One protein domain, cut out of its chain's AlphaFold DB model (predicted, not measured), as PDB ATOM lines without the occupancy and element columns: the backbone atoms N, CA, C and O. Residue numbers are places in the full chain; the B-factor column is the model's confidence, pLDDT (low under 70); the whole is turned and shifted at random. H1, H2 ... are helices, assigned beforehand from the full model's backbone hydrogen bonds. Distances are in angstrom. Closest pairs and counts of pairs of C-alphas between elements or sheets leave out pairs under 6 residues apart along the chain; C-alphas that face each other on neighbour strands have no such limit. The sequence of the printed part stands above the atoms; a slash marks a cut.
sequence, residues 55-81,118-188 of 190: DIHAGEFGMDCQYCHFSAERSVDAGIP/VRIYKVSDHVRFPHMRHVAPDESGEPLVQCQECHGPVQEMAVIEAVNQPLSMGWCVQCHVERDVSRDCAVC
ATOM      1  N   ASP A  55     -42.417  49.619  37.324       96.00
ATOM      2  CA  ASP A  55     -43.633  50.423  37.211       96.00
ATOM      3  C   ASP A  55     -43.366  51.924  37.063       96.00
ATOM      4  O   ASP A  55     -43.994  52.595  36.250       96.00
ATOM      5  N   ILE A  56     -42.378  52.457  37.776       95.12
ATOM      6  CA  ILE A  56     -41.995  53.865  37.649       95.12
ATOM      7  C   ILE A  56     -41.206  54.107  36.355       95.12
ATOM      8  O   ILE A  56     -41.475  55.064  35.632       95.12
ATOM      9  N   HIS A  57     -40.228  53.254  36.042       96.06
ATOM     10  CA  HIS A  57     -39.345  53.478  34.892       96.06
ATOM     11  C   HIS A  57     -40.048  53.196  33.558       96.06
ATOM     12  O   HIS A  57     -40.093  54.063  32.688       96.06
ATOM     13  N   ALA A  58     -40.608  52.000  33.393       97.19
ATOM     14  CA  ALA A  58     -41.270  51.585  32.161       97.19
ATOM     15  C   ALA A  58     -42.750  52.002  32.116       97.19
ATOM     16  O   ALA A  58     -43.256  52.300  31.039       97.19
ATOM     17  N   GLY A  59     -43.441  52.042  33.261       96.62
ATOM     18  CA  GLY A  59     -44.862  52.401  33.326       96.62
ATOM     19  C   GLY A  59     -45.101  53.911  33.315       96.62
ATOM     20  O   GLY A  59     -45.634  54.445  32.347       96.62
ATOM     21  N   GLU A  60     -44.701  54.613  34.377       95.38
ATOM     22  CA  GLU A  60     -44.969  56.052  34.535       95.38
ATOM     23  C   GLU A  60     -44.138  56.910  33.571       95.38
ATOM     24  O   GLU A  60     -44.678  57.794  32.903       95.38
ATOM     25  N   PHE A  61     -42.829  56.654  33.473       94.75
ATOM     26  CA  PHE A  61     -41.938  57.429  32.604       94.75
ATOM     27  C   PHE A  61     -41.858  56.914  31.165       94.75
ATOM     28  O   PHE A  61     -41.242  57.578  30.328       94.75
ATOM     29  N   GLY A  62     -42.472  55.765  30.862       95.94
ATOM     30  CA  GLY A  62     -42.517  55.214  29.507       95.94
ATOM     31  C   GLY A  62     -41.139  54.904  28.923       95.94
ATOM     32  O   GLY A  62     -40.947  55.032  27.713       95.94
ATOM     33  N   MET A  63     -40.152  54.566  29.761       96.69
ATOM     34  CA  MET A  63     -38.830  54.185  29.269       96.69
ATOM     35  C   MET A  63     -38.921  52.885  28.477       96.69
ATOM     36  O   MET A  63     -39.484  51.896  28.948       96.69
ATOM     37  N   ASP A  64     -38.309  52.881  27.295       95.06
ATOM     38  CA  ASP A  64     -38.248  51.684  26.470       95.06
ATOM     39  C   ASP A  64     -37.479  50.552  27.174       95.06
ATOM     40  O   ASP A  64     -36.444  50.777  27.813       95.06
ATOM     41  N   CYS A  65     -37.965  49.316  27.029       94.88
ATOM     42  CA  CYS A  65     -37.392  48.140  27.687       94.88
ATOM     43  C   CYS A  65     -35.911  47.942  27.319       94.88
ATOM     44  O   CYS A  65     -35.086  47.569  28.161       94.88
ATOM     45  N   GLN A  66     -35.554  48.223  26.066       93.44
ATOM     46  CA  GLN A  66     -34.221  48.000  25.520       93.44
ATOM     47  C   GLN A  66     -33.232  49.098  25.902       93.44
ATOM     48  O   GLN A  66     -32.027  48.908  25.744       93.44
ATOM     49  N   TYR A  67     -33.698  50.214  26.472       95.62
ATOM     50  CA  TYR A  67     -32.801  51.213  27.047       95.62
ATOM     51  C   TYR A  67     -31.894  50.582  28.115       95.62
ATOM     52  O   TYR A  67     -30.680  50.803  28.140       95.62
ATOM     53  N   CYS A  68     -32.481  49.744  28.972       95.94
ATOM     54  CA  CYS A  68     -31.760  48.992  29.994       95.94
ATOM     55  C   CYS A  68     -31.333  47.606  29.489       95.94
ATOM     56  O   CYS A  68     -30.188  47.202  29.702       95.94
ATOM     57  N   HIS A  69     -32.218  46.894  28.787       95.94
ATOM     58  CA  HIS A  69     -31.979  45.545  28.260       95.94
ATOM     59  C   HIS A  69     -31.434  45.570  26.821       95.94
ATOM     60  O   HIS A  69     -31.964  44.950  25.899       95.94
ATOM     61  N   PHE A  70     -30.345  46.314  26.628       93.38
ATOM     62  CA  PHE A  70     -29.804  46.713  25.321       93.38
ATOM     63  C   PHE A  70     -29.304  45.577  24.419       93.38
ATOM     64  O   PHE A  70     -28.890  45.824  23.278       93.38
ATOM     65  N   SER A  71     -29.163  44.356  24.936       95.06
ATOM     66  CA  SER A  71     -28.668  43.224  24.150       95.06
ATOM     67  C   SER A  71     -29.764  42.257  23.731       95.06
ATOM     68  O   SER A  71     -29.461  41.340  22.970       95.06
ATOM     69  N   ALA A  72     -31.014  42.496  24.139       95.50
ATOM     70  CA  ALA A  72     -32.156  41.637  23.838       95.50
ATOM     71  C   ALA A  72     -32.294  41.327  22.342       95.50
ATOM     72  O   ALA A  72     -32.409  40.164  21.973       95.50
ATOM     73  N   GLU A  73     -32.159  42.326  21.471       94.12
ATOM     74  CA  GLU A  73     -32.323  42.149  20.020       94.12
ATOM     75  C   GLU A  73     -31.111  41.553  19.298       94.12
ATOM     76  O   GLU A  73     -31.184  41.244  18.112       94.12
ATOM     77  N   ARG A  74     -29.964  41.413  19.971       93.56
ATOM     78  CA  ARG A  74     -28.684  41.094  19.303       93.56
ATOM     79  C   ARG A  74     -27.888  39.960  19.929       93.56
ATOM     80  O   ARG A  74     -26.941  39.471  19.320       93.56
ATOM     81  N   SER A  75     -28.238  39.547  21.139       94.75
ATOM     82  CA  SER A  75     -27.500  38.556  21.911       94.75
ATOM     83  C   SER A  75     -28.413  37.462  22.443       94.75
ATOM     84  O   SER A  75     -29.639  37.561  22.437       94.75
ATOM     85  N   VAL A  76     -27.781  36.394  22.928       92.25
ATOM     86  CA  VAL A  76     -28.480  35.312  23.616       92.25
ATOM     87  C   VAL A  76     -29.089  35.771  24.939       92.25
ATOM     88  O   VAL A  76     -30.122  35.260  25.351       92.25
ATOM     89  N   ASP A  77     -28.465  36.754  25.579       92.06
ATOM     90  CA  ASP A  77     -28.877  37.333  26.852       92.06
ATOM     91  C   ASP A  77     -29.410  38.750  26.611       92.06
ATOM     92  O   ASP A  77     -28.770  39.535  25.903       92.06
ATOM     93  N   ALA A  78     -30.552  39.093  27.212       93.69
ATOM     94  CA  ALA A  78     -31.096  40.451  27.171       93.69
ATOM     95  C   ALA A  78     -30.182  41.482  27.850       93.69
ATOM     96  O   ALA A  78     -30.246  42.672  27.534       93.69
ATOM     97  N   GLY A  79     -29.289  41.004  28.721       91.06
ATOM     98  CA  GLY A  79     -28.365  41.822  29.477       91.06
ATOM     99  C   GLY A  79     -29.061  42.496  30.652       91.06
ATOM    100  O   GLY A  79     -30.262  42.764  30.640       91.06
ATOM    101  N   ILE A  80     -28.284  42.774  31.690       93.38
ATOM    102  CA  ILE A  80     -28.686  43.648  32.790       93.38
ATOM    103  C   ILE A  80     -27.789  44.882  32.701       93.38
ATOM    104  O   ILE A  80     -26.578  44.723  32.496       93.38
ATOM    105  N   PRO A  81     -28.343  46.105  32.797       94.19
ATOM    106  CA  PRO A  81     -27.553  47.307  32.601       94.19
ATOM    107  C   PRO A  81     -26.434  47.416  33.649       94.19
ATOM    108  O   PRO A  81     -26.624  47.044  34.813       94.19
ATOM    109  N   VAL A 118     -30.141  39.098  41.462       91.50
ATOM    110  CA  VAL A 118     -30.584  37.707  41.516       91.50
ATOM    111  C   VAL A 118     -31.385  37.406  40.255       91.50
ATOM    112  O   VAL A 118     -32.437  37.995  40.007       91.50
ATOM    113  N   ARG A 119     -30.895  36.474  39.434       88.19
ATOM    114  CA  ARG A 119     -31.582  36.062  38.205       88.19
ATOM    115  C   ARG A 119     -32.866  35.296  38.542       88.19
ATOM    116  O   ARG A 119     -32.803  34.197  39.079       88.19
ATOM    117  N   ILE A 120     -34.012  35.863  38.161       86.44
ATOM    118  CA  ILE A 120     -35.346  35.277  38.394       86.44
ATOM    119  C   ILE A 120     -35.737  34.293  37.284       86.44
ATOM    120  O   ILE A 120     -36.242  33.207  37.554       86.44
ATOM    121  N   TYR A 121     -35.480  34.657  36.027       86.75
ATOM    122  CA  TYR A 121     -35.784  33.818  34.870       86.75
ATOM    123  C   TYR A 121     -34.556  32.986  34.509       86.75
ATOM    124  O   TYR A 121     -33.520  33.525  34.111       86.75
ATOM    125  N   LYS A 122     -34.667  31.662  34.642       82.88
ATOM    126  CA  LYS A 122     -33.633  30.716  34.223       82.88
ATOM    127  C   LYS A 122     -34.280  29.516  33.537       82.88
ATOM    128  O   LYS A 122     -35.032  28.771  34.157       82.88
ATOM    129  N   VAL A 123     -33.955  29.318  32.262       87.56
ATOM    130  CA  VAL A 123     -34.199  28.041  31.581       87.56
ATOM    131  C   VAL A 123     -33.147  27.020  32.014       87.56
ATOM    132  O   VAL A 123     -32.081  27.380  32.514       87.56
ATOM    133  N   SER A 124     -33.445  25.737  31.830       88.12
ATOM    134  CA  SER A 124     -32.499  24.662  32.133       88.12
ATOM    135  C   SER A 124     -31.150  24.853  31.419       88.12
ATOM    136  O   SER A 124     -31.111  25.290  30.272       88.12
ATOM    137  N   ASP A 125     -30.041  24.467  32.060       87.44
ATOM    138  CA  ASP A 125     -28.677  24.691  31.545       87.44
ATOM    139  C   ASP A 125     -28.371  23.935  30.234       87.44
ATOM    140  O   ASP A 125     -27.443  24.292  29.507       87.44
ATOM    141  N   HIS A 126     -29.157  22.904  29.908       89.00
ATOM    142  CA  HIS A 126     -29.090  22.168  28.638       89.00
ATOM    143  C   HIS A 126     -30.001  22.750  27.541       89.00
ATOM    144  O   HIS A 126     -30.162  22.139  26.484       89.00
ATOM    145  N   VAL A 127     -30.643  23.890  27.800       92.69
ATOM    146  CA  VAL A 127     -31.436  24.651  26.831       92.69
ATOM    147  C   VAL A 127     -30.681  25.933  26.489       92.69
ATOM    148  O   VAL A 127     -30.085  26.586  27.349       92.69
ATOM    149  N   ARG A 128     -30.700  26.313  25.215       90.06
ATOM    150  CA  ARG A 128     -30.242  27.613  24.730       90.06
ATOM    151  C   ARG A 128     -31.459  28.430  24.340       90.06
ATOM    152  O   ARG A 128     -32.247  28.011  23.500       90.06
ATOM    153  N   PHE A 129     -31.593  29.603  24.950       93.06
ATOM    154  CA  PHE A 129     -32.658  30.549  24.643       93.06
ATOM    155  C   PHE A 129     -32.045  31.852  24.120       93.06
ATOM    156  O   PHE A 129     -31.689  32.723  24.913       93.06
ATOM    157  N   PRO A 130     -31.827  31.969  22.800       93.81
ATOM    158  CA  PRO A 130     -31.291  33.186  22.216       93.81
ATOM    159  C   PRO A 130     -32.357  34.296  22.166       93.81
ATOM    160  O   PRO A 130     -33.255  34.216  21.327       93.81
ATOM    161  N   HIS A 131     -32.264  35.333  23.013       95.31
ATOM    162  CA  HIS A 131     -33.238  36.444  23.021       95.31
ATOM    163  C   HIS A 131     -33.408  37.078  21.635       95.31
ATOM    164  O   HIS A 131     -34.538  37.213  21.170       95.31
ATOM    165  N   MET A 132     -32.309  37.336  20.918       94.94
ATOM    166  CA  MET A 132     -32.357  37.973  19.596       94.94
ATOM    167  C   MET A 132     -33.201  37.230  18.562       94.94
ATOM    168  O   MET A 132     -33.731  37.850  17.655       94.94
ATOM    169  N   ARG A 133     -33.365  35.907  18.675       94.25
ATOM    170  CA  ARG A 133     -34.231  35.168  17.741       94.25
ATOM    171  C   ARG A 133     -35.721  35.378  17.996       94.25
ATOM    172  O   ARG A 133     -36.515  35.058  17.122       94.25
ATOM    173  N   HIS A 134     -36.081  35.859  19.181       95.00
ATOM    174  CA  HIS A 134     -37.466  36.017  19.612       95.00
ATOM    175  C   HIS A 134     -37.924  37.470  19.562       95.00
ATOM    176  O   HIS A 134     -39.096  37.709  19.316       95.00
ATOM    177  N   VAL A 135     -37.023  38.426  19.799       95.94
ATOM    178  CA  VAL A 135     -37.396  39.844  19.941       95.94
ATOM    179  C   VAL A 135     -36.754  40.763  18.909       95.94
ATOM    180  O   VAL A 135     -37.048  41.951  18.929       95.94
ATOM    181  N   ALA A 136     -35.875  40.256  18.032       93.12
ATOM    182  CA  ALA A 136     -35.350  41.090  16.954       93.12
ATOM    183  C   ALA A 136     -36.503  41.649  16.102       93.12
ATOM    184  O   ALA A 136     -37.506  40.949  15.917       93.12
ATOM    185  N   PRO A 137     -36.359  42.880  15.593       92.44
ATOM    186  CA  PRO A 137     -37.395  43.514  14.803       92.44
ATOM    187  C   PRO A 137     -37.571  42.811  13.455       92.44
ATOM    188  O   PRO A 137     -36.607  42.320  12.855       92.44
ATOM    189  N   ASP A 138     -38.810  42.777  12.975       90.38
ATOM    190  CA  ASP A 138     -39.150  42.357  11.624       90.38
ATOM    191  C   ASP A 138     -38.895  43.479  10.595       90.38
ATOM    192  O   ASP A 138     -38.319  44.528  10.897       90.38
ATOM    193  N   GLU A 139     -39.311  43.268   9.345       91.38
ATOM    194  CA  GLU A 139     -39.124  44.255   8.272       91.38
ATOM    195  C   GLU A 139     -39.870  45.580   8.513       91.38
ATOM    196  O   GLU A 139     -39.502  46.602   7.932       91.38
ATOM    197  N   SER A 140     -40.906  45.576   9.358       92.38
ATOM    198  CA  SER A 140     -41.664  46.767   9.749       92.38
ATOM    199  C   SER A 140     -41.046  47.518  10.932       92.38
ATOM    200  O   SER A 140     -41.432  48.657  11.195       92.38
ATOM    201  N   GLY A 141     -40.042  46.927  11.588       89.00
ATOM    202  CA  GLY A 141     -39.400  47.478  12.778       89.00
ATOM    203  C   GLY A 141     -40.063  47.060  14.091       89.00
ATOM    204  O   GLY A 141     -39.620  47.507  15.144       89.00
ATOM    205  N   GLU A 142     -41.086  46.204  14.046       89.50
ATOM    206  CA  GLU A 142     -41.787  45.698  15.227       89.50
ATOM    207  C   GLU A 142     -41.132  44.403  15.735       89.50
ATOM    208  O   GLU A 142     -40.674  43.588  14.927       89.50
ATOM    209  N   PRO A 143     -41.069  44.162  17.057       91.94
ATOM    210  CA  PRO A 143     -40.474  42.941  17.594       91.94
ATOM    211  C   PRO A 143     -41.300  41.704  17.209       91.94
ATOM    212  O   PRO A 143     -42.524  41.701  17.331       91.94
ATOM    213  N   LEU A 144     -40.626  40.611  16.828       93.75
ATOM    214  CA  LEU A 144     -41.283  39.336  16.480       93.75
ATOM    215  C   LEU A 144     -42.185  38.782  17.603       93.75
ATOM    216  O   LEU A 144     -43.208  38.145  17.339       93.75
ATOM    217  N   VAL A 145     -41.789  38.995  18.859       94.88
ATOM    218  CA  VAL A 145     -42.551  38.670  20.069       94.88
ATOM    219  C   VAL A 145     -42.385  39.820  21.051       94.88
ATOM    220  O   VAL A 145     -41.257  40.231  21.339       94.88
ATOM    221  N   GLN A 146     -43.489  40.325  21.603       94.00
ATOM    222  CA  GLN A 146     -43.406  41.401  22.589       94.00
ATOM    223  C   GLN A 146     -42.863  40.890  23.928       94.00
ATOM    224  O   GLN A 146     -43.159  39.773  24.358       94.00
ATOM    225  N   CYS A 147     -42.105  41.735  24.637       93.88
ATOM    226  CA  CYS A 147     -41.486  41.387  25.923       93.88
ATOM    227  C   CYS A 147     -42.517  40.850  26.932       93.88
ATOM    228  O   CYS A 147     -42.260  39.885  27.656       93.88
ATOM    229  N   GLN A 148     -43.704  41.460  26.940       92.94
ATOM    230  CA  GLN A 148     -44.800  41.175  27.855       92.94
ATOM    231  C   GLN A 148     -45.448  39.808  27.619       92.94
ATOM    232  O   GLN A 148     -46.038  39.251  28.541       92.94
ATOM    233  N   GLU A 149     -45.315  39.225  26.428       92.12
ATOM    234  CA  GLU A 149     -45.855  37.888  26.161       92.12
ATOM    235  C   GLU A 149     -45.124  36.809  26.971       92.12
ATOM    236  O   GLU A 149     -45.727  35.825  27.396       92.12
ATOM    237  N   CYS A 150     -43.833  37.026  27.246       91.31
ATOM    238  CA  CYS A 150     -43.015  36.137  28.067       91.31
ATOM    239  C   CYS A 150     -42.948  36.606  29.527       91.31
ATOM    240  O   CYS A 150     -43.129  35.799  30.440       91.31
ATOM    241  N   HIS A 151     -42.702  37.902  29.749       92.44
ATOM    242  CA  HIS A 151     -42.409  38.486  31.063       92.44
ATOM    243  C   HIS A 151     -43.609  39.159  31.745       92.44
ATOM    244  O   HIS A 151     -43.462  39.690  32.845       92.44
ATOM    245  N   GLY A 152     -44.802  39.109  31.144       92.19
ATOM    246  CA  GLY A 152     -46.010  39.729  31.691       92.19
ATOM    247  C   GLY A 152     -45.952  41.259  31.673       92.19
ATOM    248  O   GLY A 152     -45.077  41.840  31.030       92.19
ATOM    249  N   PRO A 153     -46.878  41.943  32.367       94.88
ATOM    250  CA  PRO A 153     -46.927  43.402  32.400       94.88
ATOM    251  C   PRO A 153     -45.843  43.971  33.331       94.88
ATOM    252  O   PRO A 153     -46.135  44.504  34.395       94.88
ATOM    253  N   VAL A 154     -44.567  43.844  32.952       95.00
ATOM    254  CA  VAL A 154     -43.417  44.306  33.758       95.00
ATOM    255  C   VAL A 154     -43.514  45.796  34.087       95.00
ATOM    256  O   VAL A 154     -43.133  46.213  35.175       95.00
ATOM    257  N   GLN A 155     -44.089  46.591  33.185       95.69
ATOM    258  CA  GLN A 155     -44.356  48.014  33.392       95.69
ATOM    259  C   GLN A 155     -45.398  48.318  34.486       95.69
ATOM    260  O   GLN A 155     -45.671  49.481  34.752       95.69
ATOM    261  N   GLU A 156     -46.000  47.302  35.101       95.81
ATOM    262  CA  GLU A 156     -46.919  47.427  36.241       95.81
ATOM    263  C   GLU A 156     -46.320  46.826  37.523       95.81
ATOM    264  O   GLU A 156     -46.949  46.842  38.579       95.81
ATOM    265  N   MET A 157     -45.101  46.279  37.451       93.81
ATOM    266  CA  MET A 157     -44.444  45.617  38.573       93.81
ATOM    267  C   MET A 157     -43.514  46.591  39.289       93.81
ATOM    268  O   MET A 157     -42.598  47.135  38.678       93.81
ATOM    269  N   ALA A 158     -43.686  46.759  40.600       90.56
ATOM    270  CA  ALA A 158     -42.697  47.455  41.416       90.56
ATOM    271  C   ALA A 158     -41.390  46.648  41.415       90.56
ATOM    272  O   ALA A 158     -40.499  46.898  40.613       90.56
ATOM    273  N   VAL A 159     -41.289  45.600  42.229       87.94
ATOM    274  CA  VAL A 159     -40.179  44.646  42.118       87.94
ATOM    275  C   VAL A 159     -40.581  43.549  41.143       87.94
ATOM    276  O   VAL A 159     -41.703  43.056  41.191       87.94
ATOM    277  N   ILE A 160     -39.668  43.179  40.246       87.81
ATOM    278  CA  ILE A 160     -39.928  42.128  39.262       87.81
ATOM    279  C   ILE A 160     -40.256  40.802  39.963       87.81
ATOM    280  O   ILE A 160     -39.535  40.349  40.854       87.81
ATOM    281  N   GLU A 161     -41.324  40.157  39.507       83.69
ATOM    282  CA  GLU A 161     -41.723  38.826  39.949       83.69
ATOM    283  C   GLU A 161     -41.627  37.825  38.792       83.69
ATOM    284  O   GLU A 161     -41.622  38.172  37.605       83.69
ATOM    285  N   ALA A 162     -41.504  36.546  39.140       80.12
ATOM    286  CA  ALA A 162     -41.537  35.470  38.165       80.12
ATOM    287  C   ALA A 162     -42.974  35.268  37.663       80.12
ATOM    288  O   ALA A 162     -43.819  34.767  38.400       80.12
ATOM    289  N   VAL A 163     -43.229  35.576  36.395       77.75
ATOM    290  CA  VAL A 163     -44.461  35.213  35.695       77.75
ATOM    291  C   VAL A 163     -44.187  34.104  34.686       77.75
ATOM    292  O   VAL A 163     -43.048  33.897  34.263       77.75
ATOM    293  N   ASN A 164     -45.232  33.363  34.314       71.25
ATOM    294  CA  ASN A 164     -45.156  32.284  33.321       71.25
ATOM    295  C   ASN A 164     -44.072  31.221  33.624       71.25
ATOM    296  O   ASN A 164     -43.579  30.547  32.721       71.25
ATOM    297  N   GLN A 165     -43.690  31.061  34.899       75.44
ATOM    298  CA  GLN A 165     -42.728  30.054  35.347       75.44
ATOM    299  C   GLN A 165     -43.421  28.770  35.837       75.44
ATOM    300  O   GLN A 165     -44.479  28.846  36.463       75.44
ATOM    301  N   PRO A 166     -42.792  27.593  35.637       74.19
ATOM    302  CA  PRO A 166     -41.555  27.392  34.880       74.19
ATOM    303  C   PRO A 166     -41.789  27.489  33.362       74.19
ATOM    304  O   PRO A 166     -42.783  26.965  32.856       74.19
ATOM    305  N   LEU A 167     -40.836  28.079  32.626       83.56
ATOM    306  CA  LEU A 167     -40.813  28.037  31.154       83.56
ATOM    307  C   LEU A 167     -40.512  26.605  30.687       83.56
ATOM    308  O   LEU A 167     -39.371  26.224  30.424       83.56
ATOM    309  N   SER A 168     -41.553  25.777  30.681       88.88
ATOM    310  CA  SER A 168     -41.463  24.364  30.330       88.88
ATOM    311  C   SER A 168     -41.306  24.170  28.822       88.88
ATOM    312  O   SER A 168     -41.773  24.979  28.022       88.88
ATOM    313  N   MET A 169     -40.724  23.036  28.418       92.00
ATOM    314  CA  MET A 169     -40.651  22.648  27.003       92.00
ATOM    315  C   MET A 169     -42.030  22.681  26.328       92.00
ATOM    316  O   MET A 169     -42.134  23.121  25.189       92.00
ATOM    317  N   GLY A 170     -43.086  22.246  27.028       92.12
ATOM    318  CA  GLY A 170     -44.450  22.246  26.495       92.12
ATOM    319  C   GLY A 170     -44.946  23.650  26.152       92.12
ATOM    320  O   GLY A 170     -45.523  23.842  25.086       92.12
ATOM    321  N   TRP A 171     -44.652  24.634  27.004       91.69
ATOM    322  CA  TRP A 171     -44.979  26.036  26.743       91.69
ATOM    323  C   TRP A 171     -44.224  26.571  25.516       91.69
ATOM    324  O   TRP A 171     -44.845  27.127  24.609       91.69
ATOM    325  N   CYS A 172     -42.912  26.316  25.424       91.62
ATOM    326  CA  CYS A 172     -42.106  26.736  24.272       91.62
ATOM    327  C   CYS A 172     -42.606  26.109  22.962       91.62
ATOM    328  O   CYS A 172     -42.797  26.804  21.966       91.62
ATOM    329  N   VAL A 173     -42.847  24.791  22.956       94.75
ATOM    330  CA  VAL A 173     -43.311  24.066  21.763       94.75
ATOM    331  C   VAL A 173     -44.694  24.542  21.339       94.75
ATOM    332  O   VAL A 173     -44.913  24.714  20.144       94.75
ATOM    333  N   GLN A 174     -45.606  24.791  22.282       94.62
ATOM    334  CA  GLN A 174     -46.934  25.316  21.970       94.62
ATOM    335  C   GLN A 174     -46.843  26.682  21.275       94.62
ATOM    336  O   GLN A 174     -47.403  26.852  20.196       94.62
ATOM    337  N   CYS A 175     -46.054  27.608  21.825       94.38
ATOM    338  CA  CYS A 175     -45.806  28.911  21.204       94.38
ATOM    339  C   CYS A 175     -45.204  28.771  19.791       94.38
ATOM    340  O   CYS A 175     -45.628  29.446  18.853       94.38
ATOM    341  N   HIS A 176     -44.262  27.839  19.604       95.75
ATOM    342  CA  HIS A 176     -43.662  27.576  18.294       95.75
ATOM    343  C   HIS A 176     -44.652  26.960  17.288       95.75
ATOM    344  O   HIS A 176     -44.530  27.218  16.092       95.75
ATOM    345  N   VAL A 177     -45.617  26.152  17.745       96.69
ATOM    346  CA  VAL A 177     -46.708  25.620  16.906       96.69
ATOM    347  C   VAL A 177     -47.624  26.747  16.445       96.69
ATOM    348  O   VAL A 177     -47.935  26.823  15.263       96.69
ATOM    349  N   GLU A 178     -48.040  27.620  17.360       96.06
ATOM    350  CA  GLU A 178     -48.954  28.733  17.064       96.06
ATOM    351  C   GLU A 178     -48.360  29.735  16.071       96.06
ATOM    352  O   GLU A 178     -49.087  30.316  15.270       96.06
ATOM    353  N   ARG A 179     -47.035  29.903  16.108       93.94
ATOM    354  CA  ARG A 179     -46.284  30.815  15.236       93.94
ATOM    355  C   ARG A 179     -45.696  30.157  13.988       93.94
ATOM    356  O   ARG A 179     -45.030  30.838  13.219       93.94
ATOM    357  N   ASP A 180     -45.915  28.856  13.803       95.94
ATOM    358  CA  ASP A 180     -45.378  28.062  12.690       95.94
ATOM    359  C   ASP A 180     -43.853  28.211  12.490       95.94
ATOM    360  O   ASP A 180     -43.344  28.406  11.386       95.94
ATOM    361  N   VAL A 181     -43.094  28.119  13.587       94.69
ATOM    362  CA  VAL A 181     -41.622  28.187  13.577       94.69
ATOM    363  C   VAL A 181     -40.981  26.836  13.906       94.69
ATOM    364  O   VAL A 181     -41.649  25.850  14.237       94.69
ATOM    365  N   SER A 182     -39.651  26.757  13.779       94.19
ATOM    366  CA  SER A 182     -38.917  25.502  13.973       94.19
ATOM    367  C   SER A 182     -39.148  24.907  15.360       94.19
ATOM    368  O   SER A 182     -39.024  25.586  16.373       94.19
ATOM    369  N   ARG A 183     -39.430  23.605  15.400       94.75
ATOM    370  CA  ARG A 183     -39.607  22.798  16.620       94.75
ATOM    371  C   ARG A 183     -38.552  21.696  16.724       94.75
ATOM    372  O   ARG A 183     -38.720  20.743  17.479       94.75
ATOM    373  N   ASP A 184     -37.498  21.799  15.918       94.50
ATOM    374  CA  ASP A 184     -36.409  20.833  15.914       94.50
ATOM    375  C   ASP A 184     -35.651  20.872  17.247       94.50
ATOM    376  O   ASP A 184     -35.322  21.942  17.765       94.50
ATOM    377  N   CYS A 185     -35.366  19.699  17.813       91.75
ATOM    378  CA  CYS A 185     -34.724  19.596  19.120       91.75
ATOM    379  C   CYS A 185     -33.351  20.286  19.156       91.75
ATOM    380  O   CYS A 185     -33.000  20.898  20.166       91.75
ATOM    381  N   ALA A 186     -32.589  20.235  18.059       92.44
ATOM    382  CA  ALA A 186     -31.257  20.824  17.971       92.44
ATOM    383  C   ALA A 186     -31.285  22.358  17.899       92.44
ATOM    384  O   ALA A 186     -30.255  22.993  18.105       92.44
ATOM    385  N   VAL A 187     -32.447  22.979  17.663       90.62
ATOM    386  CA  VAL A 187     -32.588  24.443  17.748       90.62
ATOM    387  C   VAL A 187     -32.548  24.928  19.200       90.62
ATOM    388  O   VAL A 187     -32.126  26.057  19.442       90.62
ATOM    389  N   CYS A 188     -32.925  24.078  20.158       90.62
ATOM    390  CA  CYS A 188     -32.971  24.423  21.581       90.62
ATOM    391  C   CYS A 188     -31.855  23.758  22.402       90.62
ATOM    392  O   CYS A 188     -31.490  24.277  23.455       90.62
TER     393      CYS A 188
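AT A GLANCE: This is residues 55 to 81 and 118 to 188 of the 190 residues of the protein "Cytochrome c3 family protein" of Gammaproteobacteria bacterium (UniProt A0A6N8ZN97). This domain has little regular structure: it is mostly loops, with six small helices strung through them in pairs, H1 and H2 towards one end, H3 and H4 nearest the middle, H5 and H6 towards the other end. Between H3 and H4 the chain folds back near Ser 140. The printed part has 98 residues, 33 of them in named helices; it is all helix, with no named strand, and compact, with a radius of gyration of the C-alphas of 14.0 A and spans of 40 by 32 by 23 A.

IN THESE COORDINATES: H1, residues 55 to 60, begins at C-alpha 55 (-43.633, 50.423, 37.211). H2 is residues 65 to 68, H3 132 to 135, H4 147 to 151. H5, residues 169 to 178, is the longest, 14.3 A. H6, residues 185 to 188, ends at C-alpha 188 (-32.971, 24.423, 21.581).

HOW THE PARTS SIT: No helix touches another. H1 and H2 are close but not clearly touching, the closest C-alphas, of Ala 58 and Cys 65, 6.9 A apart. H3 and H4 are likewise close but not clearly touching, at Val 135 and Cys 147, C-alphas 7.4 A apart. H5 and H6 are apart. In H1, H4 and H5 every O i to N i+4 pair is within hydrogen-bond range; H2, H3 and H6 are too short for one.

THE WHOLE: The C-alphas farthest apart, of Glu 60 and Ala 186, are 41.3 A apart. Residues 82 to 117 are cut out, a gap of 13.4 A between C-alphas 81 and 118. The links H3 to H4 and H4 to H5 are long. No printed residue is under 70 in pLDDT.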